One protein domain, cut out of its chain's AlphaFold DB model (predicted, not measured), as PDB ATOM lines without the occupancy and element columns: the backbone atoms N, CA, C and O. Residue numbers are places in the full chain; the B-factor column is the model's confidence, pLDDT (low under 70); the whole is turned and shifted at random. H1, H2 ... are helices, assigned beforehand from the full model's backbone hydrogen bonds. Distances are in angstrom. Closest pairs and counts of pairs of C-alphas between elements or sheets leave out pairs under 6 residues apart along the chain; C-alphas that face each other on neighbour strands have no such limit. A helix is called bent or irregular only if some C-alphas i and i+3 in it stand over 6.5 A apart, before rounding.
ATOM      1  N   HIS A 365     -37.205  47.533  42.439       89.31
ATOM      2  CA  HIS A 365     -36.074  46.670  42.755       89.31
ATOM      3  C   HIS A 365     -36.150  46.126  44.193       89.31
ATOM      4  O   HIS A 365     -35.958  44.930  44.434       89.31
ATOM      5  N   GLU A 366     -36.489  46.987  45.158       88.88
ATOM      6  CA  GLU A 366     -36.697  46.605  46.555       88.88
ATOM      7  C   GLU A 366     -37.882  45.640  46.713       88.88
ATOM      8  O   GLU A 366     -37.757  44.638  47.420       88.88
ATOM      9  N   ILE A 367     -39.009  45.893  46.038       88.31
ATOM     10  CA  ILE A 367     -40.209  45.040  46.093       88.31
ATOM     11  C   ILE A 367     -39.886  43.639  45.584       88.31
ATOM     12  O   ILE A 367     -40.094  42.669  46.316       88.31
ATOM     13  N   ILE A 368     -39.297  43.531  44.394       88.44
ATOM     14  CA  ILE A 368     -38.889  42.254  43.800       88.44
ATOM     15  C   ILE A 368     -37.925  41.521  44.740       88.44
ATOM     16  O   ILE A 368     -38.137  40.354  45.076       88.44
ATOM     17  N   THR A 369     -36.901  42.217  45.240       87.56
ATOM     18  CA  THR A 369     -35.924  41.644  46.175       87.56
ATOM     19  C   THR A 369     -36.589  41.158  47.467       87.56
ATOM     20  O   THR A 369     -36.269  40.081  47.973       87.56
ATOM     21  N   SER A 370     -37.529  41.929  48.021       87.69
ATOM     22  CA  SER A 370     -38.258  41.572  49.241       87.69
ATOM     23  C   SER A 370     -39.152  40.348  49.030       87.69
ATOM     24  O   SER A 370     -39.167  39.452  49.877       87.69
ATOM     25  N   LYS A 371     -39.806  40.246  47.867       86.25
ATOM     26  CA  LYS A 371     -40.654  39.114  47.489       86.25
ATOM     27  C   LYS A 371     -39.834  37.843  47.296       86.25
ATOM     28  O   LYS A 371     -40.193  36.799  47.841       86.25
ATOM     29  N   ILE A 372     -38.689  37.933  46.616       86.38
ATOM     30  CA  ILE A 372     -37.754  36.810  46.448       86.38
ATOM     31  C   ILE A 372     -37.231  36.341  47.811       86.38
ATOM     32  O   ILE A 372     -37.226  35.142  48.085       86.38
ATOM     33  N   LYS A 373     -36.864  37.264  48.712       85.88
ATOM     34  CA  LYS A 373     -36.450  36.928  50.087       85.88
ATOM     35  C   LYS A 373     -37.573  36.272  50.898       85.88
ATOM     36  O   LYS A 373     -37.310  35.310  51.618       85.88
ATOM     37  N   ALA A 374     -38.812  36.749  50.779       84.25
ATOM     38  CA  ALA A 374     -39.968  36.154  51.449       84.25
ATOM     39  C   ALA A 374     -40.230  34.725  50.946       84.25
ATOM     40  O   ALA A 374     -40.388  33.803  51.747       84.25
ATOM     41  N   HIS A 375     -40.170  34.517  49.630       81.06
ATOM     42  CA  HIS A 375     -40.274  33.192  49.026       81.06
ATOM     43  C   HIS A 375     -39.128  32.268  49.483       81.06
ATOM     44  O   HIS A 375     -39.361  31.108  49.825       81.06
ATOM     45  N   ALA A 376     -37.899  32.791  49.602       80.75
ATOM     46  CA  ALA A 376     -36.759  32.068  50.173       80.75
ATOM     47  C   ALA A 376     -37.041  31.572  51.599       80.75
ATOM     48  O   ALA A 376     -36.733  30.430  51.941       80.75
ATOM     49  N   ALA A 377     -37.627  32.425  52.444       79.62
ATOM     50  CA  ALA A 377     -37.946  32.089  53.827       79.62
ATOM     51  C   ALA A 377     -38.998  30.969  53.922       79.62
ATOM     52  O   ALA A 377     -38.827  30.036  54.708       79.62
ATOM     53  N   VAL A 378     -40.033  31.007  53.075       77.62
ATOM     54  CA  VAL A 378     -41.068  29.958  53.003       77.62
ATOM     55  C   VAL A 378     -40.465  28.618  52.563       77.62
ATOM     56  O   VAL A 378     -40.686  27.589  53.211       77.62
ATOM     57  N   VAL A 379     -39.625  28.620  51.526       73.19
ATOM     58  CA  VAL A 379     -38.939  27.411  51.037       73.19
ATOM     59  C   VAL A 379     -37.971  26.846  52.088       73.19
ATOM     60  O   VAL A 379     -37.894  25.634  52.279       73.19
ATOM     61  N   ASN A 380     -37.276  27.703  52.837       68.50
ATOM     62  CA  ASN A 380     -36.382  27.261  53.909       68.50
ATOM     63  C   ASN A 380     -37.137  26.700  55.125       68.50
ATOM     64  O   ASN A 380     -36.672  25.737  55.730       68.50
ATOM     65  N   SER A 381     -38.316  27.241  55.451       64.75
ATOM     66  CA  SER A 381     -39.163  26.748  56.552       64.75
ATOM     67  C   SER A 381     -39.821  25.390  56.270       64.75
ATOM     68  O   SER A 381     -40.123  24.640  57.194       64.75
ATOM     69  N   VAL A 428     -28.548   9.306  31.095       64.62
ATOM     70  CA  VAL A 428     -28.583   9.547  29.638       64.62
ATOM     71  C   VAL A 428     -29.162  10.921  29.277       64.62
ATOM     72  O   VAL A 428     -28.859  11.446  28.204       64.62
ATOM     73  N   SER A 429     -29.960  11.530  30.160       76.75
ATOM     74  CA  SER A 429     -30.493  12.875  29.923       76.75
ATOM     75  C   SER A 429     -29.391  13.934  30.007       76.75
ATOM     76  O   SER A 429     -28.556  13.858  30.912       76.75
ATOM     77  N   PRO A 430     -29.374  14.928  29.097       76.94
ATOM     78  CA  PRO A 430     -28.489  16.081  29.228       76.94
ATOM     79  C   PRO A 430     -28.909  17.020  30.373       76.94
ATOM     80  O   PRO A 430     -28.140  17.909  30.737       76.94
ATOM     81  N   VAL A 431     -30.104  16.831  30.949       80.00
ATOM     82  CA  VAL A 431     -30.694  17.692  31.978       80.00
ATOM     83  C   VAL A 431     -30.916  16.896  33.271       80.00
ATOM     84  O   VAL A 431     -31.254  15.712  33.250       80.00
ATOM     85  N   SER A 432     -30.720  17.533  34.430       79.25
ATOM     86  CA  SER A 432     -31.030  16.897  35.714       79.25
ATOM     87  C   SER A 432     -32.543  16.633  35.840       79.25
ATOM     88  O   SER A 432     -33.357  17.400  35.326       79.25
ATOM     89  N   PRO A 433     -32.976  15.593  36.577       73.38
ATOM     90  CA  PRO A 433     -34.404  15.291  36.762       73.38
ATOM     91  C   PRO A 433     -35.199  16.430  37.413       73.38
ATOM     92  O   PRO A 433     -36.415  16.521  37.264       73.38
ATOM     93  N   THR A 434     -34.508  17.286  38.158       73.94
ATOM     94  CA  THR A 434     -35.029  18.498  38.790       73.94
ATOM     95  C   THR A 434     -35.265  19.631  37.789       73.94
ATOM     96  O   THR A 434     -36.220  20.380  37.980       73.94
ATOM     97  N   MET A 435     -34.473  19.712  36.713       77.38
ATOM     98  CA  MET A 435     -34.562  20.725  35.647       77.38
ATOM     99  C   MET A 435     -35.361  20.265  34.422       77.38
ATOM    100  O   MET A 435     -35.653  21.086  33.558       77.38
ATOM    101  N   ALA A 436     -35.721  18.982  34.343       79.62
ATOM    102  CA  ALA A 436     -36.617  18.419  33.332       79.62
ATOM    103  C   ALA A 436     -37.952  19.206  33.253       79.62
ATOM    104  O   ALA A 436     -38.317  19.862  34.225       79.62
ATOM    105  N   PRO A 437     -38.739  19.129  32.161       70.69
ATOM    106  CA  PRO A 437     -39.872  20.039  31.906       70.69
ATOM    107  C   PRO A 437     -41.004  20.007  32.953       70.69
ATOM    108  O   PRO A 437     -41.795  20.941  33.025       70.69
ATOM    109  N   LEU A 438     -41.085  18.953  33.775       74.88
ATOM    110  CA  LEU A 438     -41.995  18.835  34.932       74.88
ATOM    111  C   LEU A 438     -41.226  18.671  36.262       74.88
ATOM    112  O   LEU A 438     -41.741  18.136  37.246       74.88
ATOM    113  N   GLY A 439     -39.960  19.067  36.276       81.12
ATOM    114  CA  GLY A 439     -39.073  18.958  37.419       81.12
ATOM    115  C   GLY A 439     -39.386  19.993  38.500       81.12
ATOM    116  O   GLY A 439     -40.001  21.032  38.256       81.12
ATOM    117  N   ALA A 440     -38.939  19.707  39.723       80.38
ATOM    118  CA  ALA A 440     -39.175  20.575  40.874       80.38
ATOM    119  C   ALA A 440     -38.557  21.979  40.710       80.38
ATOM    120  O   ALA A 440     -39.133  22.943  41.206       80.38
ATOM    121  N   ALA A 441     -37.434  22.114  39.990       81.25
ATOM    122  CA  ALA A 441     -36.802  23.410  39.742       81.25
ATOM    123  C   ALA A 441     -37.615  24.269  38.758       81.25
ATOM    124  O   ALA A 441     -37.739  25.471  38.969       81.25
ATOM    125  N   GLN A 442     -38.244  23.655  37.744       83.25
ATOM    126  CA  GLN A 442     -39.171  24.354  36.840       83.25
ATOM    127  C   GLN A 442     -40.406  24.854  37.594       83.25
ATOM    128  O   GLN A 442     -40.816  25.995  37.415       83.25
ATOM    129  N   ALA A 443     -40.988  24.010  38.454       84.94
ATOM    130  CA  ALA A 443     -42.159  24.383  39.242       84.94
ATOM    131  C   ALA A 443     -41.852  25.538  40.209       84.94
ATOM    132  O   ALA A 443     -42.607  26.502  40.250       84.94
ATOM    133  N   ALA A 444     -40.718  25.475  40.917       84.50
ATOM    134  CA  ALA A 444     -40.295  26.530  41.836       84.50
ATOM    135  C   ALA A 444     -39.958  27.847  41.117       84.50
ATOM    136  O   ALA A 444     -40.287  28.920  41.617       84.50
ATOM    137  N   ALA A 445     -39.318  27.784  39.941       85.94
ATOM    138  CA  ALA A 445     -39.031  28.971  39.137       85.94
ATOM    139  C   ALA A 445     -40.314  29.607  38.583       85.94
ATOM    140  O   ALA A 445     -40.431  30.829  38.573       85.94
ATOM    141  N   ASN A 446     -41.274  28.780  38.163       88.12
ATOM    142  CA  ASN A 446     -42.575  29.235  37.695       88.12
ATOM    143  C   ASN A 446     -43.369  29.919  38.824       88.12
ATOM    144  O   ASN A 446     -43.786  31.057  38.664       88.12
ATOM    145  N   GLU A 447     -43.497  29.280  39.992       88.25
ATOM    146  CA  GLU A 447     -44.215  29.838  41.151       88.25
ATOM    147  C   GLU A 447     -43.615  31.171  41.624       88.25
ATOM    148  O   GLU A 447     -44.343  32.138  41.853       88.25
ATOM    149  N   LEU A 448     -42.280  31.255  41.702       88.50
ATOM    150  CA  LEU A 448     -41.587  32.493  42.052       88.50
ATOM    151  C   LEU A 448     -41.873  33.604  41.034       88.50
ATOM    152  O   LEU A 448     -42.159  34.737  41.424       88.50
ATOM    153  N   LEU A 449     -41.778  33.294  39.739       90.19
ATOM    154  CA  LEU A 449     -41.972  34.279  38.684       90.19
ATOM    155  C   LEU A 449     -43.438  34.714  38.573       90.19
ATOM    156  O   LEU A 449     -43.685  35.905  38.423       90.19
ATOM    157  N   GLU A 450     -44.402  33.798  38.693       90.50
ATOM    158  CA  GLU A 450     -45.832  34.131  38.749       90.50
ATOM    159  C   GLU A 450     -46.118  35.084  39.916       90.50
ATOM    160  O   GLU A 450     -46.760  36.111  39.710       90.50
ATOM    161  N   ALA A 451     -45.580  34.812  41.110       88.81
ATOM    162  CA  ALA A 451     -45.775  35.674  42.274       88.81
ATOM    163  C   ALA A 451     -45.164  37.078  42.102       88.81
ATOM    164  O   ALA A 451     -45.752  38.055  42.556       88.81
ATOM    165  N   VAL A 452     -43.992  37.187  41.465       90.12
ATOM    166  CA  VAL A 452     -43.347  38.483  41.183       90.12
ATOM    167  C   VAL A 452     -44.097  39.246  40.089       90.12
ATOM    168  O   VAL A 452     -44.350  40.438  40.239       90.12
ATOM    169  N   LEU A 453     -44.474  38.578  38.995       91.00
ATOM    170  CA  LEU A 453     -45.185  39.216  37.887       91.00
ATOM    171  C   LEU A 453     -46.592  39.670  38.295       91.00
ATOM    172  O   LEU A 453     -47.028  40.716  37.831       91.00
ATOM    173  N   ASP A 454     -47.290  38.936  39.166       89.50
ATOM    174  CA  ASP A 454     -48.622  39.331  39.643       89.50
ATOM    175  C   ASP A 454     -48.570  40.597  40.520       89.50
ATOM    176  O   ASP A 454     -49.379  41.506  40.327       89.50
ATOM    177  N   ASP A 455     -47.561  40.727  41.394       88.50
ATOM    178  CA  ASP A 455     -47.316  41.969  42.147       88.50
ATOM    179  C   ASP A 455     -47.030  43.150  41.193       88.50
ATOM    180  O   ASP A 455     -47.557  44.248  41.365       88.50
ATOM    181  N   ILE A 456     -46.231  42.926  40.145       90.25
ATOM    182  CA  ILE A 456     -45.887  43.949  39.144       90.25
ATOM    183  C   ILE A 456     -47.110  44.368  38.319       90.25
ATOM    184  O   ILE A 456     -47.242  45.549  37.997       90.25
ATOM    185  N   VAL A 457     -48.020  43.441  38.001       89.75
ATOM    186  CA  VAL A 457     -49.289  43.767  37.329       89.75
ATOM    187  C   VAL A 457     -50.143  44.673  38.209       89.75
ATOM    188  O   VAL A 457     -50.609  45.696  37.720       89.75
ATOM    189  N   ARG A 458     -50.292  44.370  39.503       88.00
ATOM    190  CA  ARG A 458     -51.041  45.231  40.435       88.00
ATOM    191  C   ARG A 458     -50.442  46.634  40.545       88.00
ATOM    192  O   ARG A 458     -51.161  47.631  40.505       88.00
ATOM    193  N   ILE A 459     -49.114  46.725  40.619       89.81
ATOM    194  CA  ILE A 459     -48.396  48.006  40.616       89.81
ATOM    195  C   ILE A 459     -48.664  48.766  39.307       89.81
ATOM    196  O   ILE A 459     -48.919  49.972  39.329       89.81
ATOM    197  N   LEU A 460     -48.654  48.075  38.162       89.81
ATOM    198  CA  LEU A 460     -48.984  48.680  36.873       89.81
ATOM    199  C   LEU A 460     -50.429  49.192  36.837       89.81
ATOM    200  O   LEU A 460     -50.637  50.312  36.380       89.81
ATOM    201  N   GLU A 461     -51.404  48.430  37.337       89.88
ATOM    202  CA  GLU A 461     -52.808  48.863  37.438       89.88
ATOM    203  C   GLU A 461     -52.919  50.187  38.201       89.88
ATOM    204  O   GLU A 461     -53.507  51.151  37.704       89.88
ATOM    205  N   ASN A 462     -52.268  50.278  39.362       90.50
ATOM    206  CA  ASN A 462     -52.224  51.504  40.155       90.50
ATOM    207  C   ASN A 462     -51.585  52.672  39.377       90.50
ATOM    208  O   ASN A 462     -52.106  53.791  39.398       90.50
ATOM    209  N   HIS A 463     -50.485  52.428  38.655       89.50
ATOM    210  CA  HIS A 463     -49.826  53.445  37.829       89.50
ATOM    211  C   HIS A 463     -50.665  53.903  36.630       89.50
ATOM    212  O   HIS A 463     -50.619  55.091  36.300       89.50
ATOM    213  N   VAL A 464     -51.428  53.001  36.003       89.00
ATOM    214  CA  VAL A 464     -52.378  53.324  34.927       89.00
ATOM    215  C   VAL A 464     -53.484  54.222  35.474       89.00
ATOM    216  O   VAL A 464     -53.687  55.310  34.941       89.00
ATOM    217  N   ILE A 465     -54.114  53.832  36.589       88.69
ATOM    218  CA  ILE A 465     -55.172  54.615  37.246       88.69
ATOM    219  C   ILE A 465     -54.668  56.023  37.579       88.69
ATOM    220  O   ILE A 465     -55.300  57.016  37.227       88.69
ATOM    221  N   VAL A 466     -53.510  56.136  38.237       88.62
ATOM    222  CA  VAL A 466     -52.932  57.442  38.588       88.62
ATOM    223  C   VAL A 466     -52.546  58.240  37.343       88.62
ATOM    224  O   VAL A 466     -52.761  59.449  37.317       88.62
ATOM    225  N   GLY A 467     -52.026  57.592  36.299       85.81
ATOM    226  CA  GLY A 467     -51.701  58.235  35.024       85.81
ATOM    227  C   GLY A 467     -52.912  58.873  34.353       85.81
ATOM    228  O   GLY A 467     -52.873  60.058  34.032       85.81
ATOM    229  N   GLU A 468     -54.010  58.132  34.214       86.19
ATOM    230  CA  GLU A 468     -55.248  58.651  33.620       86.19
ATOM    231  C   GLU A 468     -55.884  59.764  34.469       86.19
ATOM    232  O   GLU A 468     -56.389  60.761  33.940       86.19
ATOM    233  N   LEU A 469     -55.832  59.638  35.799       84.69
ATOM    234  CA  LEU A 469     -56.335  60.669  36.709       84.69
ATOM    235  C   LEU A 469     -55.525  61.965  36.619       84.69
ATOM    236  O   LEU A 469     -56.102  63.050  36.614       84.69
ATOM    237  N   LEU A 470     -54.200  61.870  36.517       84.44
ATOM    238  CA  LEU A 470     -53.340  63.042  36.366       84.44
ATOM    239  C   LEU A 470     -53.542  63.723  35.008       84.44
ATOM    240  O   LEU A 470     -53.639  64.949  34.951       84.44
ATOM    241  N   GLU A 471     -53.667  62.950  33.932       80.94
ATOM    242  CA  GLU A 471     -53.922  63.488  32.594       80.94
ATOM    243  C   GLU A 471     -55.292  64.182  32.513       80.94
ATOM    244  O   GLU A 471     -55.367  65.340  32.097       80.94
ATOM    245  N   SER A 472     -56.364  63.533  32.987       80.31
ATOM    246  CA  SER A 472     -57.722  64.106  32.974       80.31
ATOM    247  C   SER A 472     -57.839  65.398  33.792       80.31
ATOM    248  O   SER A 472     -58.501  66.347  33.363       80.31
ATOM    249  N   LYS A 473     -57.152  65.479  34.938       72.56
ATOM    250  CA  LYS A 473     -57.131  66.677  35.790       72.56
ATOM    251  C   LYS A 473     -56.231  67.787  35.250       72.56
ATOM    252  O   LYS A 473     -56.567  68.960  35.411       72.56
ATOM    253  N   SER A 474     -55.134  67.448  34.569       63.50
ATOM    254  CA  SER A 474     -54.281  68.443  33.904       63.50
ATOM    255  C   SER A 474     -55.015  69.171  32.769       63.50
ATOM    256  O   SER A 474     -54.856  70.383  32.626       63.50
ATOM    257  N   GLY A 475     -55.895  68.471  32.040       56.84
ATOM    258  CA  GLY A 475     -56.738  69.067  31.001       56.84
ATOM    259  C   GLY A 475     -57.719  70.108  31.551       56.84
ATOM    260  O   GLY A 475     -57.833  71.193  30.991       56.84
ATOM    261  N   GLN A 476     -58.351  69.834  32.697       54.25
ATOM    262  CA  GLN A 476     -59.310  70.752  33.337       54.25
ATOM    263  C   GLN A 476     -58.663  72.018  33.918       54.25
ATOM    264  O   GLN A 476     -59.303  73.065  33.986       54.25
ATOM    265  N   HIS A 477     -57.400  71.945  34.346       46.00
ATOM    266  CA  HIS A 477     -56.723  73.070  34.995       46.00
ATOM    267  C   HIS A 477     -56.158  74.107  34.003       46.00
ATOM    268  O   HIS A 477     -55.801  75.212  34.417       46.00
ATOM    269  N   SER A 498     -48.223  67.077  27.364       48.03
ATOM    270  CA  SER A 498     -48.810  66.335  28.493       48.03
ATOM    271  C   SER A 498     -47.756  65.856  29.501       48.03
ATOM    272  O   SER A 498     -47.964  65.956  30.712       48.03
ATOM    273  N   SER A 499     -46.590  65.416  29.015       53.12
ATOM    274  CA  SER A 499     -45.468  64.976  29.853       53.12
ATOM    275  C   SER A 499     -44.778  66.124  30.599       53.12
ATOM    276  O   SER A 499     -44.243  65.906  31.688       53.12
ATOM    277  N   GLN A 500     -44.830  67.359  30.089       59.00
ATOM    278  CA  GLN A 500     -44.341  68.536  30.819       59.00
ATOM    279  C   GLN A 500     -45.240  68.882  32.014       59.00
ATOM    280  O   GLN A 500     -44.729  69.183  33.097       59.00
ATOM    281  N   ASN A 501     -46.562  68.750  31.867       63.88
ATOM    282  CA  ASN A 501     -47.529  69.067  32.925       63.88
ATOM    283  C   ASN A 501     -47.472  68.090  34.115       63.88
ATOM    284  O   ASN A 501     -47.751  68.476  35.254       63.88
ATOM    285  N   THR A 502     -47.061  66.840  33.883       75.38
ATOM    286  CA  THR A 502     -46.869  65.807  34.918       75.38
ATOM    287  C   THR A 502     -45.404  65.598  35.317       75.38
ATOM    288  O   THR A 502     -45.099  64.665  36.057       75.38
ATOM    289  N   GLY A 503     -44.480  66.465  34.884       71.81
ATOM    290  CA  GLY A 503     -43.066  66.401  35.282       71.81
ATOM    291  C   GLY A 503     -42.333  65.143  34.803       71.81
ATOM    292  O   GLY A 503     -41.463  64.633  35.503       71.81
ATOM    293  N   GLY A 504     -42.705  64.626  33.631       75.50
ATOM    294  CA  GLY A 504     -42.136  63.429  33.011       75.50
ATOM    295  C   GLY A 504     -42.842  62.122  33.379       75.50
ATOM    296  O   GLY A 504     -42.522  61.079  32.809       75.50
ATOM    297  N   TYR A 505     -43.822  62.158  34.287       84.50
ATOM    298  CA  TYR A 505     -44.605  60.976  34.637       84.50
ATOM    299  C   TYR A 505     -45.580  60.604  33.521       84.50
ATOM    300  O   TYR A 505     -46.500  61.357  33.201       84.50
ATOM    301  N   SER A 506     -45.385  59.414  32.954       85.38
ATOM    302  CA  SER A 506     -46.277  58.805  31.970       85.38
ATOM    303  C   SER A 506     -46.432  57.312  32.245       85.38
ATOM    304  O   SER A 506     -45.516  56.656  32.746       85.38
ATOM    305  N   VAL A 507     -47.587  56.756  31.870       86.62
ATOM    306  CA  VAL A 507     -47.835  55.307  31.948       86.62
ATOM    307  C   VAL A 507     -46.808  54.537  31.108       86.62
ATOM    308  O   VAL A 507     -46.324  53.494  31.541       86.62
ATOM    309  N   GLY A 508     -46.411  55.084  29.952       84.06
ATOM    310  CA  GLY A 508     -45.367  54.508  29.101       84.06
ATOM    311  C   GLY A 508     -44.007  54.414  29.799       84.06
ATOM    312  O   GLY A 508     -43.388  53.351  29.787       84.06
ATOM    313  N   PHE A 509     -43.570  55.479  30.486       86.62
ATOM    314  CA  PHE A 509     -42.345  55.440  31.293       86.62
ATOM    315  C   PHE A 509     -42.432  54.360  32.376       86.62
ATOM    316  O   PHE A 509     -41.535  53.520  32.479       86.62
ATOM    317  N   SER A 510     -43.533  54.319  33.134       87.88
ATOM    318  CA  SER A 510     -43.704  53.322  34.192       87.88
ATOM    319  C   SER A 510     -43.636  51.890  33.663       87.88
ATOM    320  O   SER A 510     -42.926  51.054  34.225       87.88
ATOM    321  N   LEU A 511     -44.302  51.625  32.535       88.69
ATOM    322  CA  LEU A 511     -44.285  50.324  31.876       88.69
ATOM    323  C   LEU A 511     -42.874  49.919  31.432       88.69
ATOM    324  O   LEU A 511     -42.466  48.788  31.691       88.69
ATOM    325  N   THR A 512     -42.112  50.826  30.809       86.88
ATOM    326  CA  THR A 512     -40.739  50.515  30.368       86.88
ATOM    327  C   THR A 512     -39.817  50.162  31.532       86.88
ATOM    328  O   THR A 512     -39.024  49.227  31.424       86.88
ATOM    329  N   VAL A 513     -39.944  50.853  32.672       88.44
ATOM    330  CA  VAL A 513     -39.159  50.532  33.872       88.44
ATOM    331  C   VAL A 513     -39.561  49.165  34.427       88.44
ATOM    332  O   VAL A 513     -38.681  48.330  34.630       88.44
ATOM    333  N   LEU A 514     -40.862  48.895  34.590       89.62
ATOM    334  CA  LEU A 514     -41.366  47.602  35.074       89.62
ATOM    335  C   LEU A 514     -40.905  46.439  34.176       89.62
ATOM    336  O   LEU A 514     -40.394  45.439  34.676       89.62
ATOM    337  N   GLN A 515     -41.015  46.583  32.851       88.06
ATOM    338  CA  GLN A 515     -40.550  45.573  31.893       88.06
ATOM    339  C   GLN A 515     -39.033  45.344  31.978       88.06
ATOM    340  O   GLN A 515     -38.598  44.192  31.931       88.06
ATOM    341  N   SER A 516     -38.232  46.405  32.144       88.06
ATOM    342  CA  SER A 516     -36.772  46.290  32.263       88.06
ATOM    343  C   SER A 516     -36.326  45.558  33.538       88.06
ATOM    344  O   SER A 516     -35.434  44.712  33.476       88.06
ATOM    345  N   GLU A 517     -36.997  45.795  34.670       89.06
ATOM    346  CA  GLU A 517     -36.720  45.096  35.933       89.06
ATOM    347  C   GLU A 517     -37.122  43.611  35.838       89.06
ATOM    348  O   GLU A 517     -36.338  42.728  36.189       89.06
ATOM    349  N   CYS A 518     -38.296  43.303  35.262       89.81
ATOM    350  CA  CYS A 518     -38.702  41.921  34.975       89.81
ATOM    351  C   CYS A 518     -37.680  41.189  34.095       89.81
ATOM    352  O   CYS A 518     -37.338  40.033  34.356       89.81
ATOM    353  N   GLN A 519     -37.189  41.858  33.049       88.38
ATOM    354  CA  GLN A 519     -36.183  41.298  32.154       88.38
ATOM    355  C   GLN A 519     -34.891  40.974  32.909       88.38
ATOM    356  O   GLN A 519     -34.312  39.912  32.677       88.38
ATOM    357  N   GLN A 520     -34.454  41.834  33.832       87.12
ATOM    358  CA  GLN A 520     -33.251  41.601  34.628       87.12
ATOM    359  C   GLN A 520     -33.402  40.390  35.563       87.12
ATOM    360  O   GLN A 520     -32.498  39.554  35.620       87.12
ATOM    361  N   VAL A 521     -34.560  40.229  36.213       87.69
ATOM    362  CA  VAL A 521     -34.875  39.030  37.017       87.69
ATOM    363  C   VAL A 521     -34.822  37.765  36.158       87.69
ATOM    364  O   VAL A 521     -34.201  36.771  36.535       87.69
ATOM    365  N   ILE A 522     -35.435  37.798  34.972       87.44
ATOM    366  CA  ILE A 522     -35.439  36.670  34.032       87.44
ATOM    367  C   ILE A 522     -34.018  36.344  33.551       87.44
ATOM    368  O   ILE A 522     -33.646  35.170  33.495       87.44
ATOM    369  N   CYS A 523     -33.201  37.360  33.261       85.94
ATOM    370  CA  CYS A 523     -31.793  37.188  32.903       85.94
ATOM    371  C   CYS A 523     -31.004  36.497  34.025       85.94
ATOM    372  O   CYS A 523     -30.217  35.590  33.746       85.94
ATOM    373  N   GLU A 524     -31.249  36.857  35.290       83.75
ATOM    374  CA  GLU A 524     -30.604  36.227  36.447       83.75
ATOM    375  C   GLU A 524     -31.002  34.747  36.599       83.75
ATOM    376  O   GLU A 524     -30.131  33.890  36.772       83.75
ATOM    377  N   ILE A 525     -32.294  34.420  36.449       84.94
ATOM    378  CA  ILE A 525     -32.808  33.037  36.507       84.94
ATOM    379  C   ILE A 525     -32.200  32.173  35.388       84.94
ATOM    380  O   ILE A 525     -31.792  31.029  35.617       84.94
ATOM    381  N   LEU A 526     -32.112  32.723  34.174       83.44
ATOM    382  CA  LEU A 526     -31.586  32.024  33.000       83.44
ATOM    383  C   LEU A 526     -30.053  31.998  32.931       83.44
ATOM    384  O   LEU A 526     -29.505  31.233  32.134       83.44
ATOM    385  N   ARG A 527     -29.363  32.809  33.748       78.88
ATOM    386  CA  ARG A 527     -27.940  33.167  33.579       78.88
ATOM    387  C   ARG A 527     -27.630  33.643  32.157       78.88
ATOM    388  O   ARG A 527     -26.611  33.275  31.573       78.88
ATOM    389  N   ALA A 528     -28.536  34.435  31.600       75.94
ATOM    390  CA  ALA A 528     -28.389  35.066  30.300       75.94
ATOM    391  C   ALA A 528     -27.933  36.518  30.484       75.94
ATOM    392  O   ALA A 528     -28.303  37.168  31.460       75.94
ATOM    393  N   THR A 529     -27.134  37.044  29.556       65.69
ATOM    394  CA  THR A 529     -26.937  38.496  29.466       65.69
ATOM    395  C   THR A 529     -28.161  39.120  28.785       65.69
ATOM    396  O   THR A 529     -28.771  38.465  27.936       65.69
ATOM    397  N   PRO A 530     -28.533  40.376  29.090       59.88
ATOM    398  CA  PRO A 530     -29.650  41.048  28.410       59.88
ATOM    399  C   PRO A 530     -29.420  41.166  26.890       59.88
ATOM    400  O   PRO A 530     -30.366  41.223  26.111       59.88
ATOM    401  N   GLU A 531     -28.156  41.122  26.465       57.97
ATOM    402  CA  GLU A 531     -27.714  41.115  25.069       57.97
ATOM    403  C   GLU A 531     -27.915  39.756  24.378       57.97
ATOM    404  O   GLU A 531     -27.988  39.714  23.152       57.97
ATOM    405  N   ALA A 532     -28.068  38.656  25.127       56.56
ATOM    406  CA  ALA A 532     -28.292  37.306  24.595       56.56
ATOM    407  C   ALA A 532     -29.699  37.094  24.005       56.56
ATOM    408  O   ALA A 532     -30.065  35.976  23.682       56.56
ATOM    409  N   ALA A 533     -30.524  38.128  23.880       52.19
ATOM    410  CA  ALA A 533     -31.733  38.096  23.051       52.19
ATOM    411  C   ALA A 533     -31.708  39.175  21.954       52.19
ATOM    412  O   ALA A 533     -32.683  39.342  21.223       52.19
ATOM    413  N   SER A 534     -30.605  39.928  21.858       52.84
ATOM    414  CA  SER A 534     -30.368  40.913  20.807       52.84
ATOM    415  C   SER A 534     -29.628  40.253  19.644       52.84
ATOM    416  O   SER A 534     -28.729  39.433  19.847       52.84
ATOM    417  N   ALA A 535     -29.975  40.636  18.413       41.78
ATOM    418  CA  ALA A 535     -29.411  40.064  17.187       41.78
ATOM    419  C   ALA A 535     -27.863  40.142  17.092       41.78
ATOM    420  O   ALA A 535     -27.257  39.431  16.291       41.78
ATOM    421  N   ASP A 536     -27.207  40.962  17.923       41.25
ATOM    422  CA  ASP A 536     -25.760  41.210  17.896       41.25
ATOM    423  C   ASP A 536     -24.921  40.205  18.722       41.25
ATOM    424  O   ASP A 536     -23.710  40.083  18.506       41.25
ATOM    425  N   ALA A 537     -25.521  39.414  19.624       43.66
ATOM    426  CA  ALA A 537     -24.776  38.448  20.449       43.66
ATOM    427  C   ALA A 537     -24.205  37.270  19.633       43.66
ATOM    428  O   ALA A 537     -23.082  36.805  19.872       43.66
ATOM    429  N   ALA A 538     -24.931  36.826  18.602       39.56
ATOM    430  CA  ALA A 538     -24.438  35.831  17.648       39.56
ATOM    431  C   ALA A 538     -23.262  36.378  16.815       39.56
ATOM    432  O   ALA A 538     -22.298  35.662  16.531       39.56
ATOM    433  N   VAL A 539     -23.299  37.674  16.488       41.50
ATOM    434  CA  VAL A 539     -22.268  38.369  15.707       41.50
ATOM    435  C   VAL A 539     -21.002  38.602  16.535       41.50
ATOM    436  O   VAL A 539     -19.901  38.423  16.016       41.50
ATOM    437  N   GLN A 540     -21.105  38.935  17.825       39.59
ATOM    438  CA  GLN A 540     -19.929  39.106  18.691       39.59
ATOM    439  C   GLN A 540     -19.222  37.781  19.011       39.59
ATOM    440  O   GLN A 540     -17.991  37.721  18.966       39.59
ATOM    441  N   THR A 599     -31.613  35.619  43.494       72.75
ATOM    442  CA  THR A 599     -32.382  34.443  43.042       72.75
ATOM    443  C   THR A 599     -31.640  33.125  43.291       72.75
ATOM    444  O   THR A 599     -32.264  32.074  43.439       72.75
ATOM    445  N   THR A 600     -30.311  33.181  43.426       63.62
ATOM    446  CA  THR A 600     -29.422  32.051  43.747       63.62
ATOM    447  C   THR A 600     -29.708  31.408  45.107       63.62
ATOM    448  O   THR A 600     -29.414  30.229  45.296       63.62
ATOM    449  N   GLY A 601     -30.288  32.154  46.056       60.84
ATOM    450  CA  GLY A 601     -30.678  31.636  47.372       60.84
ATOM    451  C   GLY A 601     -31.991  30.845  47.370       60.84
ATOM    452  O   GLY A 601     -32.227  30.065  48.290       60.84
ATOM    453  N   VAL A 602     -32.833  31.033  46.346       66.12
ATOM    454  CA  VAL A 602     -34.163  30.405  46.207       66.12
ATOM    455  C   VAL A 602     -34.138  29.272  45.188       66.12
ATOM    456  O   VAL A 602     -34.723  28.215  45.414       66.12
ATOM    457  N   LEU A 603     -33.431  29.486  44.077       73.94
ATOM    458  CA  LEU A 603     -33.268  28.531  42.990       73.94
ATOM    459  C   LEU A 603     -31.809  28.046  42.978       73.94
ATOM    460  O   LEU A 603     -30.944  28.716  42.410       73.94
ATOM    461  N   PRO A 604     -31.504  26.892  43.604       60.75
ATOM    462  CA  PRO A 604     -30.142  26.353  43.632       60.75
ATOM    463  C   PRO A 604     -29.661  25.899  42.244       60.75
ATOM    464  O   PRO A 604     -28.458  25.818  41.998       60.75
ATOM    465  N   GLU A 605     -30.594  25.618  41.333       68.25
ATOM    466  CA  GLU A 605     -30.337  25.227  39.951       68.25
ATOM    467  C   GLU A 605     -30.832  26.343  39.022       68.25
ATOM    468  O   GLU A 605     -32.026  26.611  38.954       68.25
ATOM    469  N   GLN A 606     -29.904  27.015  38.339       72.44
ATOM    470  CA  GLN A 606     -30.166  28.107  37.392       72.44
ATOM    471  C   GLN A 606     -29.580  27.764  36.023       72.44
ATOM    472  O   GLN A 606     -28.528  27.118  35.942       72.44
ATOM    473  N   GLY A 607     -30.205  28.257  34.955       78.62
ATOM    474  CA  GLY A 607     -29.678  28.121  33.600       78.62
ATOM    475  C   GLY A 607     -30.743  28.101  32.511       78.62
ATOM    476  O   GLY A 607     -31.942  28.146  32.772       78.62
ATOM    477  N   ILE A 608     -30.269  27.966  31.270       82.38
ATOM    478  CA  ILE A 608     -31.048  28.079  30.025       82.38
ATOM    479  C   ILE A 608     -32.273  27.145  30.016       82.38
ATOM    480  O   ILE A 608     -33.320  27.494  29.478       82.38
ATOM    481  N   TYR A 609     -32.185  25.976  30.658       84.38
ATOM    482  CA  TYR A 609     -33.284  25.013  30.705       84.38
ATOM    483  C   TYR A 609     -34.507  25.491  31.506       84.38
ATOM    484  O   TYR A 609     -35.593  24.969  31.273       84.38
ATOM    485  N   LEU A 610     -34.401  26.514  32.366       84.75
ATOM    486  CA  LEU A 610     -35.564  27.134  33.029       84.75
ATOM    487  C   LEU A 610     -36.436  27.975  32.084       84.75
ATOM    488  O   LEU A 610     -37.512  28.412  32.481       84.75
ATOM    489  N   ALA A 611     -36.029  28.183  30.827       84.44
ATOM    490  CA  ALA A 611     -36.782  29.001  29.874       84.44
ATOM    491  C   ALA A 611     -38.229  28.521  29.660       84.44
ATOM    492  O   ALA A 611     -39.124  29.335  29.432       84.44
ATOM    493  N   ALA A 612     -38.488  27.218  29.808       84.31
ATOM    494  CA  ALA A 612     -39.838  26.674  29.704       84.31
ATOM    495  C   ALA A 612     -40.754  27.092  30.868       84.31
ATOM    496  O   ALA A 612     -41.933  27.358  30.637       84.31
ATOM    497  N   ALA A 613     -40.223  27.195  32.094       85.38
ATOM    498  CA  ALA A 613     -40.956  27.723  33.246       85.38
ATOM    499  C   ALA A 613     -41.275  29.219  33.112       85.38
ATOM    500  O   ALA A 613     -42.252  29.678  33.689       85.38
ATOM    501  N   ILE A 614     -40.485  29.968  32.337       88.12
ATOM    502  CA  ILE A 614     -40.629  31.423  32.165       88.12
ATOM    503  C   ILE A 614     -41.626  31.778  31.056       88.12
ATOM    504  O   ILE A 614     -42.359  32.759  31.169       88.12
ATOM    505  N   TYR A 615     -41.684  30.974  29.991       88.44
ATOM    506  CA  TYR A 615     -42.466  31.286  28.792       88.44
ATOM    507  C   TYR A 615     -43.951  31.555  29.080       88.44
ATOM    508  O   TYR A 615     -44.509  32.551  28.621       88.44
ATOM    509  N   ARG A 616     -44.604  30.680  29.854       88.69
ATOM    510  CA  ARG A 616     -46.045  30.793  30.119       88.69
ATOM    511  C   ARG A 616     -46.398  31.970  31.045       88.69
ATOM    512  O   ARG A 616     -47.319  32.699  30.676       88.69
ATOM    513  N   PRO A 617     -45.703  32.203  32.175       90.62
ATOM    514  CA  PRO A 617     -45.921  33.394  32.999       90.62
ATOM    515  C   PRO A 617     -45.722  34.702  32.238       90.62
ATOM    516  O   PRO A 617     -46.544  35.604  32.356       90.62
ATOM    517  N   VAL A 618     -44.680  34.799  31.404       89.81
ATOM    518  CA  VAL A 618     -44.413  36.014  30.614       89.81
ATOM    519  C   VAL A 618     -45.496  36.258  29.564       89.81
ATOM    520  O   VAL A 618     -45.905  37.402  29.364       89.81
ATOM    521  N   LEU A 619     -46.006  35.200  28.927       88.25
ATOM    522  CA  LEU A 619     -47.136  35.311  28.004       88.25
ATOM    523  C   LEU A 619     -48.386  35.844  28.721       88.25
ATOM    524  O   LEU A 619     -48.963  36.835  28.288       88.25
ATOM    525  N   GLN A 620     -48.749  35.246  29.861       89.44
ATOM    526  CA  GLN A 620     -49.903  35.686  30.656       89.44
ATOM    527  C   GLN A 620     -49.748  37.116  31.176       89.44
ATOM    528  O   GLN A 620     -50.713  37.876  31.190       89.44
ATOM    529  N   PHE A 621     -48.543  37.487  31.606       90.06
ATOM    530  CA  PHE A 621     -48.214  38.848  32.009       90.06
ATOM    531  C   PHE A 621     -48.431  39.831  30.858       90.06
ATOM    532  O   PHE A 621     -49.093  40.844  31.046       90.06
ATOM    533  N   THR A 622     -47.941  39.509  29.662       88.44
ATOM    534  CA  THR A 622     -48.076  40.375  28.483       88.44
ATOM    535  C   THR A 622     -49.541  40.531  28.068       88.44
ATOM    536  O   THR A 622     -49.981  41.647  27.807       88.44
ATOM    537  N   ASP A 623     -50.328  39.449  28.109       88.25
ATOM    538  CA  ASP A 623     -51.772  39.490  27.845       88.25
ATOM    539  C   ASP A 623     -52.516  40.371  28.869       88.25
ATOM    540  O   ASP A 623     -53.355  41.196  28.497       88.25
ATOM    541  N   LYS A 624     -52.186  40.243  30.166       88.19
ATOM    542  CA  LYS A 624     -52.742  41.096  31.231       88.19
ATOM    543  C   LYS A 624     -52.362  42.564  31.013       88.19
ATOM    544  O   LYS A 624     -53.240  43.421  31.029       88.19
ATOM    545  N   VAL A 625     -51.090  42.858  30.742       87.69
ATOM    546  CA  VAL A 625     -50.597  44.215  30.448       87.69
ATOM    547  C   VAL A 625     -51.347  44.823  29.260       87.69
ATOM    548  O   VAL A 625     -51.829  45.948  29.359       87.69
ATOM    549  N   ALA A 626     -51.527  44.076  28.169       86.88
ATOM    550  CA  ALA A 626     -52.274  44.540  27.001       86.88
ATOM    551  C   ALA A 626     -53.748  44.854  27.318       86.88
ATOM    552  O   ALA A 626     -54.311  45.769  26.722       86.88
ATOM    553  N   SER A 627     -54.364  44.138  28.269       88.38
ATOM    554  CA  SER A 627     -55.745  44.401  28.706       88.38
ATOM    555  C   SER A 627     -55.902  45.642  29.593       88.38
ATOM    556  O   SER A 627     -56.986  46.220  29.638       88.38
ATOM    557  N   LEU A 628     -54.834  46.055  30.283       85.62
ATOM    558  CA  LEU A 628     -54.832  47.187  31.215       85.62
ATOM    559  C   LEU A 628     -54.427  48.508  30.557       85.62
ATOM    560  O   LEU A 628     -54.748  49.577  31.070       85.62
ATOM    561  N   LEU A 629     -53.686  48.453  29.450       84.19
ATOM    562  CA  LEU A 629     -53.139  49.647  28.816       84.19
ATOM    563  C   LEU A 629     -54.190  50.399  27.979       84.19
ATOM    564  O   LEU A 629     -54.886  49.795  27.160       84.19
ATOM    565  N   PRO A 630     -54.237  51.741  28.080       79.06
ATOM    566  CA  PRO A 630     -55.009  52.573  27.162       79.06
ATOM    567  C   PRO A 630     -54.538  52.398  25.712       79.06
ATOM    568  O   PRO A 630     -53.348  52.201  25.460       79.06
ATOM    569  N   GLN A 631     -55.442  52.559  24.737       74.75
ATOM    570  CA  GLN A 631     -55.161  52.305  23.310       74.75
ATOM    571  C   GLN A 631     -53.912  53.035  22.776       74.75
ATOM    572  O   GLN A 631     -53.182  52.486  21.953       74.75
ATOM    573  N   LYS A 632     -53.618  54.231  23.299       74.12
ATOM    574  CA  LYS A 632     -52.422  55.028  22.973       74.12
ATOM    575  C   LYS A 632     -51.083  54.342  23.276       74.12
ATOM    576  O   LYS A 632     -50.098  54.633  22.613       74.12
ATOM    577  N   TYR A 633     -51.042  53.413  24.231       73.75
ATOM    578  CA  TYR A 633     -49.826  52.694  24.633       73.75
ATOM    579  C   TYR A 633     -49.814  51.230  24.167       73.75
ATOM    580  O   TYR A 633     -48.932  50.466  24.555       73.75
ATOM    581  N   SER A 634     -50.758  50.828  23.306       70.94
ATOM    582  CA  SER A 634     -50.895  49.439  22.842       70.94
ATOM    583  C   SER A 634     -49.638  48.912  22.130       70.94
ATOM    584  O   SER A 634     -49.300  47.739  22.273       70.94
ATOM    585  N   GLN A 635     -48.893  49.781  21.435       68.50
ATOM    586  CA  GLN A 635     -47.627  49.413  20.781       68.50
ATOM    587  C   GLN A 635     -46.531  49.038  21.797       68.50
ATOM    588  O   GLN A 635     -45.807  48.068  21.599       68.50
ATOM    589  N   LEU A 636     -46.465  49.742  22.932       66.38
ATOM    590  CA  LEU A 636     -45.448  49.535  23.971       66.38
ATOM    591  C   LEU A 636     -45.648  48.225  24.759       66.38
ATOM    592  O   LEU A 636     -44.700  47.668  25.309       66.38
ATOM    593  N   GLY A 637     -46.887  47.726  24.820       62.50
ATOM    594  CA  GLY A 637     -47.204  46.451  25.467       62.50
ATOM    595  C   GLY A 637     -46.677  45.232  24.700       62.50
ATOM    596  O   GLY A 637     -46.317  44.237  25.325       62.50
ATOM    597  N   ASN A 638     -46.591  45.321  23.368       60.69
ATOM    598  CA  ASN A 638     -46.292  44.179  22.498       60.69
ATOM    599  C   ASN A 638     -44.787  43.974  22.235       60.69
ATOM    600  O   ASN A 638     -44.351  42.833  22.085       60.69
ATOM    601  N   ASP A 639     -43.980  45.041  22.246       60.53
ATOM    602  CA  ASP A 639     -42.570  45.016  21.808       60.53
ATOM    603  C   ASP A 639     -41.536  44.843  22.944       60.53
ATOM    604  O   ASP A 639     -40.352  45.133  22.779       60.53
ATOM    605  N   GLY A 640     -41.960  44.358  24.114       75.88
ATOM    606  CA  GLY A 640     -41.109  44.271  25.307       75.88
ATOM    607  C   GLY A 640     -40.657  42.854  25.675       75.88
ATOM    608  O   GLY A 640     -39.884  42.185  24.986       75.88
ATOM    609  N   LEU A 641     -41.141  42.392  26.831       84.31
ATOM    610  CA  LEU A 641     -40.644  41.194  27.511       84.31
ATOM    611  C   LEU A 641     -40.935  39.885  26.759       84.31
ATOM    612  O   LEU A 641     -40.103  38.977  26.756       84.31
ATOM    613  N   LEU A 642     -42.097  39.781  26.105       86.88
ATOM    614  CA  LEU A 642     -42.453  38.601  25.316       86.88
ATOM    615  C   LEU A 642     -41.524  38.442  24.107       86.88
ATOM    616  O   LEU A 642     -41.010  37.349  23.887       86.88
ATOM    617  N   ALA A 643     -41.246  39.529  23.381       86.50
ATOM    618  CA  ALA A 643     -40.311  39.522  22.258       86.50
ATOM    619  C   ALA A 643     -38.899  39.094  22.701       86.50
ATOM    620  O   ALA A 643     -38.273  38.260  22.046       86.50
ATOM    621  N   PHE A 644     -38.432  39.580  23.858       86.81
ATOM    622  CA  PHE A 644     -37.174  39.137  24.467       86.81
ATOM    623  C   PHE A 644     -37.149  37.618  24.722       86.81
ATOM    624  O   PHE A 644     -36.216  36.936  24.293       86.81
ATOM    625  N   VAL A 645     -38.175  37.069  25.388       87.62
ATOM    626  CA  VAL A 645     -38.243  35.627  25.694       87.62
ATOM    627  C   VAL A 645     -38.350  34.793  24.417       87.62
ATOM    628  O   VAL A 645     -37.719  33.742  24.315       87.62
ATOM    629  N   GLU A 646     -39.110  35.249  23.423       88.19
ATOM    630  CA  GLU A 646     -39.236  34.552  22.144       88.19
ATOM    631  C   GLU A 646     -37.919  34.517  21.360       88.19
ATOM    632  O   GLU A 646     -37.541  33.447  20.878       88.19
ATOM    633  N   ASN A 647     -37.187  35.632  21.298       88.44
ATOM    634  CA  ASN A 647     -35.867  35.688  20.667       88.44
ATOM    635  C   ASN A 647     -34.860  34.798  21.404       88.44
ATOM    636  O   ASN A 647     -34.167  33.996  20.780       88.44
ATOM    637  N   PHE A 648     -34.841  34.841  22.740       87.31
ATOM    638  CA  PHE A 648     -33.987  33.961  23.539       87.31
ATOM    639  C   PHE A 648     -34.291  32.474  23.291       87.31
ATOM    640  O   PHE A 648     -33.380  31.651  23.137       87.31
ATOM    641  N   LEU A 649     -35.577  32.114  23.220       89.12
ATOM    642  CA  LEU A 649     -35.993  30.740  22.949       89.12
ATOM    643  C   LEU A 649     -35.537  30.274  21.563       89.12
ATOM    644  O   LEU A 649     -35.021  29.162  21.429       89.12
ATOM    645  N   LYS A 650     -35.697  31.131  20.553       87.62
ATOM    646  CA  LYS A 650     -35.359  30.839  19.160       87.62
ATOM    647  C   LYS A 650     -33.851  30.751  18.917       87.62
ATOM    648  O   LYS A 650     -33.404  29.790  18.292       87.62
ATOM    649  N   ASP A 651     -33.086  31.709  19.430       84.62
ATOM    650  CA  ASP A 651     -31.684  31.900  19.043       84.62
ATOM    651  C   ASP A 651     -30.697  31.208  19.995       84.62
ATOM    652  O   ASP A 651     -29.592  30.848  19.583       84.62
ATOM    653  N   HIS A 652     -31.094  30.942  21.246       84.25
ATOM    654  CA  HIS A 652     -30.205  30.365  22.262       84.25
ATOM    655  C   HIS A 652     -30.697  29.025  22.816       84.25
ATOM    656  O   HIS A 652     -29.944  28.045  22.800       84.25
ATOM    657  N   PHE A 653     -31.947  28.932  23.279       88.00
ATOM    658  CA  PHE A 653     -32.447  27.705  23.915       88.00
ATOM    659  C   PHE A 653     -32.644  26.553  22.921       88.00
ATOM    660  O   PHE A 653     -32.087  25.473  23.126       88.00
ATOM    661  N   LEU A 654     -33.399  26.762  21.834       88.19
ATOM    662  CA  LEU A 654     -33.704  25.707  20.859       88.19
ATOM    663  C   LEU A 654     -32.447  25.112  20.192       88.19
ATOM    664  O   LEU A 654     -32.375  23.880  20.097       88.19
ATOM    665  N   PRO A 655     -31.442  25.906  19.762       88.44
ATOM    666  CA  PRO A 655     -30.203  25.359  19.211       88.44
ATOM    667  C   PRO A 655     -29.390  24.575  20.246       88.44
ATOM    668  O   PRO A 655     -28.896  23.486  19.942       88.44
ATOM    669  N   THR A 656     -29.287  25.088  21.477       86.50
ATOM    670  CA  THR A 656     -28.558  24.421  22.570       86.50
ATOM    671  C   THR A 656     -29.206  23.082  22.915       86.50
ATOM    672  O   THR A 656     -28.528  22.054  22.926       86.50
ATOM    673  N   MET A 657     -30.536  23.062  23.075       86.94
ATOM    674  CA  MET A 657     -31.294  21.839  23.332       86.94
ATOM    675  C   MET A 657     -31.092  20.815  22.207       86.94
ATOM    676  O   MET A 657     -30.823  19.643  22.473       86.94
ATOM    677  N   PHE A 658     -31.167  21.233  20.939       87.44
ATOM    678  CA  PHE A 658     -30.958  20.316  19.819       87.44
ATOM    679  C   PHE A 658     -29.584  19.641  19.873       87.44
ATOM    680  O   PHE A 658     -29.482  18.428  19.670       87.44
ATOM    681  N   VAL A 659     -28.526  20.408  20.148       88.12
ATOM    682  CA  VAL A 659     -27.152  19.896  20.222       88.12
ATOM    683  C   VAL A 659     -26.979  18.937  21.399       88.12
ATOM    684  O   VAL A 659     -26.397  17.864  21.218       88.12
ATOM    685  N   ASP A 660     -27.495  19.282  22.574       86.38
ATOM    686  CA  ASP A 660     -27.340  18.476  23.784       86.38
ATOM    687  C   ASP A 660     -28.112  17.157  23.693       86.38
ATOM    688  O   ASP A 660     -27.529  16.085  23.871       86.38
ATOM    689  N   TYR A 661     -29.386  17.193  23.285       85.81
ATOM    690  CA  TYR A 661     -30.166  15.966  23.093       85.81
ATOM    691  C   TYR A 661     -29.629  15.128  21.932       85.81
ATOM    692  O   TYR A 661     -29.597  13.901  22.032       85.81
ATOM    693  N   ARG A 662     -29.109  15.744  20.859       85.94
ATOM    694  CA  ARG A 662     -28.409  15.010  19.793       85.94
ATOM    695  C   ARG A 662     -27.196  14.253  20.331       85.94
ATOM    696  O   ARG A 662     -27.007  13.100  19.945       85.94
ATOM    697  N   LYS A 663     -26.374  14.881  21.179       86.81
ATOM    698  CA  LYS A 663     -25.205  14.236  21.801       86.81
ATOM    699  C   LYS A 663     -25.635  13.082  22.705       86.81
ATOM    700  O   LYS A 663     -25.068  12.000  22.578       86.81
ATOM    701  N   SER A 664     -26.666  13.269  23.528       84.38
ATOM    702  CA  SER A 664     -27.216  12.209  24.384       84.38
ATOM    703  C   SER A 664     -27.775  11.034  23.582       84.38
ATOM    704  O   SER A 664     -27.463   9.882  23.884       84.38
ATOM    705  N   VAL A 665     -28.527  11.299  22.506       82.69
ATOM    706  CA  VAL A 665     -29.008  10.259  21.579       82.69
ATOM    707  C   VAL A 665     -27.828   9.536  20.931       82.69
ATOM    708  O   VAL A 665     -27.805   8.307  20.901       82.69
ATOM    709  N   GLN A 666     -26.812  10.270  20.464       83.94
ATOM    710  CA  GLN A 666     -25.610   9.685  19.873       83.94
ATOM    711  C   GLN A 666     -24.855   8.810  20.883       83.94
ATOM    712  O   GLN A 666     -24.464   7.694  20.548       83.94
ATOM    713  N   GLN A 667     -24.693   9.257  22.127       82.88
ATOM    714  CA  GLN A 667     -24.058   8.487  23.196       82.88
ATOM    715  C   GLN A 667     -24.855   7.219  23.535       82.88
ATOM    716  O   GLN A 667     -24.259   6.153  23.708       82.88
ATOM    717  N   ALA A 668     -26.188   7.305  23.547       78.00
ATOM    718  CA  ALA A 668     -27.078   6.176  23.803       78.00
ATOM    719  C   ALA A 668     -26.977   5.071  22.735       78.00
ATOM    720  O   ALA A 668     -27.126   3.899  23.071       78.00
ATOM    721  N   ILE A 669     -26.688   5.421  21.474       77.31
ATOM    722  CA  ILE A 669     -26.584   4.469  20.347       77.31
ATOM    723  C   ILE A 669     -25.145   4.093  19.954       77.31
ATOM    724  O   ILE A 669     -24.951   3.171  19.158       77.31
ATOM    725  N   SER A 670     -24.127   4.795  20.468       77.25
ATOM    726  CA  SER A 670     -22.720   4.568  20.088       77.25
ATOM    727  C   SER A 670     -22.112   3.324  20.742       77.25
ATOM    728  O   SER A 670     -21.204   2.720  20.177       77.25
ATOM    729  N   SER A 671     -22.604   2.918  21.917       71.75
ATOM    730  CA  SER A 671     -22.077   1.746  22.623       71.75
ATOM    731  C   SER A 671     -22.622   0.437  22.033       71.75
ATOM    732  O   SER A 671     -23.840   0.267  21.979       71.75
TER     733      SER A 671
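This is residues 365 to 381, 428 to 477, 498 to 540 and 599 to 671 of the 792 residues of the protein "Exocyst complex component Sec8" of Papaver somniferum (UniProt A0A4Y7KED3). This is an elongated up-and-down bundle of four helical pieces, H2, H4, H7 and H9a, each running against the one before it in the chain. The long H2 reaches toward one end of the model, the arm H9b of the bent helix H9 runs beyond the bundle toward the other, H8 folds back along H7, and H1 packs on H2 with residues 368 to 375 alone. The printed part has 183 residues with nine named helices, H1 to H9 in order along the chain, and no named strand, and its class is all helix. It is only just loose, close to compact, with a radius of gyration of the C-alphas of 19.6 A, and it spans 80 by 45 by 27 A.

Start at H1, residues 365 to 381; its residues 368 to 375 alone touch H2, residues 440 to 477, with C-alphas 368 and 452 closest at 6.4 A. Their lines stand at a shallow tilt of 31 degrees, opposite ways. H3, residues 498 to 501, only just touches H2, with 3 pairs of C-alphas within 8 A, the closest being Ser 474 and Asn 501 at 6.9 A. Next look at H4, residues 507 to 526, which touches H2 at a shallow tilt of 11 degrees, opposite ways; the C-alphas of Gly 467 and Val 507 are closest, at 5.7 A. H5, residues 530 to 533, only just touches H4, with 3 pairs of C-alphas within 8 A and Cys 523 and Pro 530 closest at 6.3 A. H6, residues 536 to 540, touches no helix. H7, residues 608 to 628, touches H2 with 24 pairs of C-alphas within 8 A, the closest being Asn 446 and Ala 613 at 5.0 A; they run the same way at a shallow tilt of 25 degrees. H8, residues 631 to 638, forms a helical hairpin with H7, at 5 degrees and opposite ways, with C-alphas 626 and 637 closest at 5.6 A. H9, residues 641 to 670, was assigned as one helix by its hydrogen bonds but is bent, C-alphas 651 and 654 being 6.8 A apart. Its arm H9a, residues 641 to 651, touches H7 opposite ways at a shallow tilt of 31 degrees, with C-alphas 618 and 642 closest at 6.2 A. H9a also touches H5, where the C-alphas of Ala 533 and Phe 648 come to 4.7 A. The other arm, H9b, residues 654 to 670, stands at 36 degrees to H9a, only just a steep tilt; it touches no helix but is near H7. Every O i to N i+4 pair is within hydrogen-bond range in H1, H4, H6, H9a and H9b, against 33 of 34 in H2, 13 of 17 in H7 and 1 of 4 in H8, where 3 of 5 O i to N i+3 pairs are; H3 and H5 are too short for an i+4 pair.

Find C-alpha 365 at (-36.074, 46.670, 42.755), where H1 begins; it runs 24.4 A. From C-alpha 440 at (-39.175, 20.575, 40.874), H2 runs 55.7 A. H4 measures 28.4 A and H7 30.5 A. H7 has a kink of 41 degrees near residue 615 and is only just irregular, with C-alphas 609 and 612 6.8 A apart; H8 is irregular, with C-alphas 632 and 635 7.7 A apart. H9a covers 15.4 A, and H9b covers 23.8 A and ends at C-alpha 670, (-22.720, 4.568, 20.088).

The two C-alphas farthest apart are those of His 477 and Ser 671, at 80.3 A. Three cuts leave out residues 382 to 427, 478 to 497 and 541 to 598, with C-alpha gaps of 33.6, 12.3 and 27.7 A. Of the links that are printed whole, none is long. The mean pLDDT of the printed part is 79.4, and 33 residues are under 70, among them residues 529 to 540.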